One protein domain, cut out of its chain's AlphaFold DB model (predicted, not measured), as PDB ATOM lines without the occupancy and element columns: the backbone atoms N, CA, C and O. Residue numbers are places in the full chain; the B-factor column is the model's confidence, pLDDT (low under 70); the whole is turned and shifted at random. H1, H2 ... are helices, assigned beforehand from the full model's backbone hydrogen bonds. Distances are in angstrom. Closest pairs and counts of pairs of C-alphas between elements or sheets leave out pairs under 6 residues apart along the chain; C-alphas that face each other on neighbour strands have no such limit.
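This is residues 371 to 416 of the 608 residues of an uncharacterized protein of Deltaproteobacteria bacterium (UniProt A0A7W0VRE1). Two helices, H1 and H2, sit side by side and run the same way, and the long link of residues 385 to 401 runs back along the pair from the end of H1 to the start of H2. The printed part has 46 residues with two named helices, H1 then H2, and no named strand; the class is all helix. It is compact, with a radius of gyration of the C-alphas of 9.7 A and spans of 28 by 21 by 16 A.

H1 holds residues 375 to 384, beginning at C-alpha 375 (-26.009, -21.853, 1.575), and measures 14.6 A. H2 holds residues 402 to 415, measures 20.0 A and ends at C-alpha 415 (-18.207, -10.205, -8.088).

H1 and H2 touch, with the closest C-alphas, those of Glu 375 and Lys 406, 6.0 A apart. They stand at a shallow tilt of 24 degrees, the same way. In both helices every O i to N i+4 pair is within hydrogen-bond range.

The C-alphas farthest apart, those of Ser 386 and Asp 401, are 28.1 A apart. The printed part has no cut. The link from H1 to H2 is long, with 17 residues. Confidence is low, with pLDDT under 70, at residues 385 to 386.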
ATOM      1  N   GLU A 371     -28.717 -17.372  -6.953       88.56
ATOM      2  CA  GLU A 371     -29.710 -16.897  -5.988       88.56
ATOM      3  C   GLU A 371     -30.590 -18.020  -5.410       88.56
ATOM      4  O   GLU A 371     -31.041 -17.939  -4.261       88.56
ATOM      5  N   LEU A 372     -30.845 -19.068  -6.199       87.06
ATOM      6  CA  LEU A 372     -31.712 -20.185  -5.819       87.06
ATOM      7  C   LEU A 372     -30.972 -21.280  -5.046       87.06
ATOM      8  O   LEU A 372     -31.625 -22.102  -4.409       87.06
ATOM      9  N   LEU A 373     -29.639 -21.264  -5.047       85.94
ATOM     10  CA  LEU A 373     -28.824 -22.274  -4.376       85.94
ATOM     11  C   LEU A 373     -28.882 -22.147  -2.852       85.94
ATOM     12  O   LEU A 373     -28.963 -21.050  -2.297       85.94
ATOM     13  N   GLU A 374     -28.849 -23.274  -2.151       91.19
ATOM     14  CA  GLU A 374     -28.753 -23.306  -0.693       91.19
ATOM     15  C   GLU A 374     -27.359 -22.881  -0.208       91.19
ATOM     16  O   GLU A 374     -26.378 -22.950  -0.945       91.19
ATOM     17  N   GLU A 375     -27.248 -22.445   1.049       88.75
ATOM     18  CA  GLU A 375     -26.009 -21.853   1.575       88.75
ATOM     19  C   GLU A 375     -24.795 -22.794   1.448       88.75
ATOM     20  O   GLU A 375     -23.727 -22.369   1.014       88.75
ATOM     21  N   HIS A 376     -24.984 -24.092   1.705       88.88
ATOM     22  CA  HIS A 376     -23.926 -25.096   1.569       88.88
ATOM     23  C   HIS A 376     -23.492 -25.328   0.105       88.88
ATOM     24  O   HIS A 376     -22.354 -25.712  -0.156       88.88
ATOM     25  N   GLN A 377     -24.379 -25.080  -0.863       89.69
ATOM     26  CA  GLN A 377     -24.067 -25.165  -2.294       89.69
ATOM     27  C   GLN A 377     -23.281 -23.934  -2.761       89.69
ATOM     28  O   GLN A 377     -22.408 -24.051  -3.619       89.69
ATOM     29  N   LEU A 378     -23.550 -22.764  -2.169       91.56
ATOM     30  CA  LEU A 378     -22.749 -21.557  -2.384       91.56
ATOM     31  C   LEU A 378     -21.327 -21.736  -1.843       91.56
ATOM     32  O   LEU A 378     -20.373 -21.372  -2.525       91.56
ATOM     33  N   ASP A 379     -21.187 -22.343  -0.661       89.62
ATOM     34  CA  ASP A 379     -19.883 -22.657  -0.057       89.62
ATOM     35  C   ASP A 379     -19.086 -23.639  -0.923       89.62
ATOM     36  O   ASP A 379     -17.887 -23.465  -1.150       89.62
ATOM     37  N   PHE A 380     -19.770 -24.633  -1.492       87.25
ATOM     38  CA  PHE A 380     -19.169 -25.531  -2.467       87.25
ATOM     39  C   PHE A 380     -18.685 -24.772  -3.711       87.25
ATOM     40  O   PHE A 380     -17.526 -24.927  -4.090       87.25
ATOM     41  N   LEU A 381     -19.509 -23.910  -4.317       85.81
ATOM     42  CA  LEU A 381     -19.116 -23.135  -5.504       85.81
ATOM     43  C   LEU A 381     -17.927 -22.207  -5.242       85.81
ATOM     44  O   LEU A 381     -17.030 -22.119  -6.080       85.81
ATOM     45  N   ALA A 382     -17.883 -21.567  -4.075       88.62
ATOM     46  CA  ALA A 382     -16.760 -20.728  -3.674       88.62
ATOM     47  C   ALA A 382     -15.440 -21.510  -3.592       88.62
ATOM     48  O   ALA A 382     -14.398 -20.977  -3.969       88.62
ATOM     49  N   SER A 383     -15.498 -22.784  -3.172       83.88
ATOM     50  CA  SER A 383     -14.332 -23.677  -3.094       83.88
ATOM     51  C   SER A 383     -13.841 -24.200  -4.449       83.88
ATOM     52  O   SER A 383     -12.703 -24.652  -4.548       83.88
ATOM     53  N   GLN A 384     -14.690 -24.167  -5.482       78.25
ATOM     54  CA  GLN A 384     -14.359 -24.666  -6.823       78.25
ATOM     55  C   GLN A 384     -13.793 -23.574  -7.749       78.25
ATOM     56  O   GLN A 384     -13.240 -23.898  -8.800       78.25
ATOM     57  N   GLY A 385     -13.936 -22.291  -7.394       69.62
ATOM     58  CA  GLY A 385     -13.358 -21.182  -8.157       69.62
ATOM     59  C   GLY A 385     -11.827 -21.169  -8.095       69.62
ATOM     60  O   GLY A 385     -11.242 -21.525  -7.075       69.62
ATOM     61  N   SER A 386     -11.170 -20.734  -9.176       69.94
ATOM     62  CA  SER A 386      -9.728 -20.452  -9.183       69.94
ATOM     63  C   SER A 386      -9.488 -18.991  -9.587       69.94
ATOM     64  O   SER A 386      -9.637 -18.667 -10.769       69.94
ATOM     65  N   PRO A 387      -9.147 -18.097  -8.634       78.56
ATOM     66  CA  PRO A 387      -8.962 -18.355  -7.199       78.56
ATOM     67  C   PRO A 387     -10.285 -18.611  -6.452       78.56
ATOM     68  O   PRO A 387     -11.354 -18.203  -6.907       78.56
ATOM     69  N   ALA A 388     -10.202 -19.279  -5.295       87.94
ATOM     70  CA  ALA A 388     -11.359 -19.514  -4.431       87.94
ATOM     71  C   ALA A 388     -11.970 -18.180  -3.972       87.94
ATOM     72  O   ALA A 388     -11.248 -17.215  -3.708       87.94
ATOM     73  N   VAL A 389     -13.299 -18.122  -3.872       93.88
ATOM     74  CA  VAL A 389     -14.003 -16.904  -3.447       93.88
ATOM     75  C   VAL A 389     -14.010 -16.837  -1.924       93.88
ATOM     76  O   VAL A 389     -14.552 -17.719  -1.263       93.88
ATOM     77  N   ASP A 390     -13.408 -15.791  -1.357       95.44
ATOM     78  CA  ASP A 390     -13.364 -15.612   0.093       95.44
ATOM     79  C   ASP A 390     -14.727 -15.160   0.642       95.44
ATOM     80  O   ASP A 390     -15.244 -14.098   0.292       95.44
ATOM     81  N   PHE A 391     -15.301 -15.964   1.538       96.94
ATOM     82  CA  PHE A 391     -16.542 -15.669   2.259       96.94
ATOM     83  C   PHE A 391     -16.314 -15.134   3.676       96.94
ATOM     84  O   PHE A 391     -17.251 -15.092   4.476       96.94
ATOM     85  N   SER A 392     -15.107 -14.669   4.005       95.19
ATOM     86  CA  SER A 392     -14.784 -14.094   5.315       95.19
ATOM     87  C   SER A 392     -15.652 -12.885   5.699       95.19
ATOM     88  O   SER A 392     -15.767 -12.575   6.887       95.19
ATOM     89  N   GLU A 393     -16.289 -12.198   4.745       94.94
ATOM     90  CA  GLU A 393     -17.272 -11.129   4.999       94.94
ATOM     91  C   GLU A 393     -18.707 -11.628   5.217       94.94
ATOM     92  O   GLU A 393     -19.532 -10.899   5.762       94.94
ATOM     93  N   ALA A 394     -19.001 -12.873   4.845       93.69
ATOM     94  CA  ALA A 394     -20.315 -13.501   4.952       93.69
ATOM     95  C   ALA A 394     -20.328 -14.619   6.011       93.69
ATOM     96  O   ALA A 394     -20.942 -15.669   5.821       93.69
ATOM     97  N   THR A 395     -19.637 -14.409   7.135       94.69
ATOM     98  CA  THR A 395     -19.672 -15.319   8.287       94.69
ATOM     99  C   THR A 395     -20.841 -14.991   9.209       94.69
ATOM    100  O   THR A 395     -21.310 -13.854   9.270       94.69
ATOM    101  N   LYS A 396     -21.295 -15.983   9.983       94.38
ATOM    102  CA  LYS A 396     -22.378 -15.809  10.966       94.38
ATOM    103  C   LYS A 396     -22.057 -14.762  12.042       94.38
ATOM    104  O   LYS A 396     -22.962 -14.147  12.591       94.38
ATOM    105  N   GLU A 397     -20.774 -14.545  12.323       94.44
ATOM    106  CA  GLU A 397     -20.299 -13.529  13.269       94.44
ATOM    107  C   GLU A 397     -20.481 -12.102  12.735       94.44
ATOM    108  O   GLU A 397     -20.813 -11.202  13.502       94.44
ATOM    109  N   LYS A 398     -20.292 -11.894  11.425       94.69
ATOM    110  CA  LYS A 398     -20.439 -10.582  10.777       94.69
ATOM    111  C   LYS A 398     -21.869 -10.311  10.314       94.69
ATOM    112  O   LYS A 398     -22.311  -9.168  10.356       94.69
ATOM    113  N   ILE A 399     -22.588 -11.353   9.891       95.62
ATOM    114  CA  ILE A 399     -23.978 -11.284   9.430       95.62
ATOM    115  C   ILE A 399     -24.782 -12.406  10.117       95.62
ATOM    116  O   ILE A 399     -24.816 -13.541   9.624       95.62
ATOM    117  N   PRO A 400     -25.406 -12.118  11.279       90.31
ATOM    118  CA  PRO A 400     -26.143 -13.119  12.053       90.31
ATOM    119  C   PRO A 400     -27.402 -13.647  11.357       90.31
ATOM    120  O   PRO A 400     -27.772 -14.797  11.585       90.31
ATOM    121  N   ASP A 401     -28.048 -12.824  10.525       96.75
ATOM    122  CA  ASP A 401     -29.241 -13.206   9.767       96.75
ATOM    123  C   ASP A 401     -28.878 -14.093   8.564       96.75
ATOM    124  O   ASP A 401     -28.023 -13.754   7.744       96.75
ATOM    125  N   ASP A 402     -29.533 -15.250   8.455       91.12
ATOM    126  CA  ASP A 402     -29.221 -16.261   7.439       91.12
ATOM    127  C   ASP A 402     -29.562 -15.791   6.013       91.12
ATOM    128  O   ASP A 402     -28.878 -16.162   5.052       91.12
ATOM    129  N   LYS A 403     -30.593 -14.951   5.851       93.81
ATOM    130  CA  LYS A 403     -31.030 -14.448   4.544       93.81
ATOM    131  C   LYS A 403     -30.046 -13.409   4.013       93.81
ATOM    132  O   LYS A 403     -29.646 -13.497   2.849       93.81
ATOM    133  N   ASP A 404     -29.622 -12.480   4.862       95.00
ATOM    134  CA  ASP A 404     -28.640 -11.453   4.499       95.00
ATOM    135  C   ASP A 404     -27.253 -12.065   4.259       95.00
ATOM    136  O   ASP A 404     -26.553 -11.685   3.317       95.00
ATOM    137  N   ARG A 405     -26.877 -13.088   5.038       96.31
ATOM    138  CA  ARG A 405     -25.619 -13.823   4.846       96.31
ATOM    139  C   ARG A 405     -25.592 -14.561   3.510       96.31
ATOM    140  O   ARG A 405     -24.617 -14.448   2.764       96.31
ATOM    141  N   LYS A 406     -26.680 -15.257   3.158       96.06
ATOM    142  CA  LYS A 406     -26.837 -15.886   1.838       96.06
ATOM    143  C   LYS A 406     -26.775 -14.846   0.713       96.06
ATOM    144  O   LYS A 406     -26.081 -15.072  -0.277       96.06
ATOM    145  N   ALA A 407     -27.447 -13.701   0.861       95.31
ATOM    146  CA  ALA A 407     -27.393 -12.623  -0.127       95.31
ATOM    147  C   ALA A 407     -25.958 -12.102  -0.333       95.31
ATOM    148  O   ALA A 407     -25.542 -11.911  -1.477       95.31
ATOM    149  N   LYS A 408     -25.175 -11.968   0.748       96.38
ATOM    150  CA  LYS A 408     -23.768 -11.553   0.671       96.38
ATOM    151  C   LYS A 408     -22.881 -12.588  -0.027       96.38
ATOM    152  O   LYS A 408     -22.067 -12.211  -0.864       96.38
ATOM    153  N   LYS A 409     -23.071 -13.889   0.235       96.38
ATOM    154  CA  LYS A 409     -22.365 -14.970  -0.490       96.38
ATOM    155  C   LYS A 409     -22.659 -14.940  -1.993       96.38
ATOM    156  O   LYS A 409     -21.746 -15.059  -2.805       96.38
ATOM    157  N   VAL A 410     -23.919 -14.720  -2.371       95.50
ATOM    158  CA  VAL A 410     -24.323 -14.571  -3.778       95.50
ATOM    159  C   VAL A 410     -23.674 -13.342  -4.428       95.50
ATOM    160  O   VAL A 410     -23.213 -13.427  -5.564       95.50
ATOM    161  N   GLU A 411     -23.619 -12.208  -3.726       95.00
ATOM    162  CA  GLU A 411     -22.943 -10.990  -4.196       95.00
ATOM    163  C   GLU A 411     -21.447 -11.238  -4.452       95.00
ATOM    164  O   GLU A 411     -20.949 -10.901  -5.525       95.00
ATOM    165  N   LEU A 412     -20.753 -11.888  -3.509       94.38
ATOM    166  CA  LEU A 412     -19.326 -12.212  -3.616       94.38
ATOM    167  C   LEU A 412     -19.034 -13.173  -4.779       94.38
ATOM    168  O   LEU A 412     -18.096 -12.944  -5.540       94.38
ATOM    169  N   LEU A 413     -19.869 -14.199  -4.984       92.62
ATOM    170  CA  LEU A 413     -19.749 -15.102  -6.138       92.62
ATOM    171  C   LEU A 413     -19.956 -14.363  -7.467       92.62
ATOM    172  O   LEU A 413     -19.209 -14.583  -8.420       92.62
ATOM    173  N   LYS A 414     -20.926 -13.444  -7.535       92.69
ATOM    174  CA  LYS A 414     -21.147 -12.614  -8.730       92.69
ATOM    175  C   LYS A 414     -19.984 -11.660  -8.998       92.69
ATOM    176  O   LYS A 414     -19.613 -11.498 -10.155       92.69
ATOM    177  N   LEU A 415     -19.405 -11.048  -7.963       90.94
ATOM    178  CA  LEU A 415     -18.207 -10.205  -8.088       90.94
ATOM    179  C   LEU A 415     -16.999 -11.005  -8.592       90.94
ATOM    180  O   LEU A 415     -16.197 -10.479  -9.357       90.94
ATOM    181  N   ALA A 416     -16.917 -12.287  -8.231       87.56
ATOM    182  CA  ALA A 416     -15.925 -13.227  -8.743       87.56
ATOM    183  C   ALA A 416     -16.233 -13.761 -10.162       87.56
ATOM    184  O   ALA A 416     -15.545 -14.658 -10.645       87.56
TER     185      ALA A 416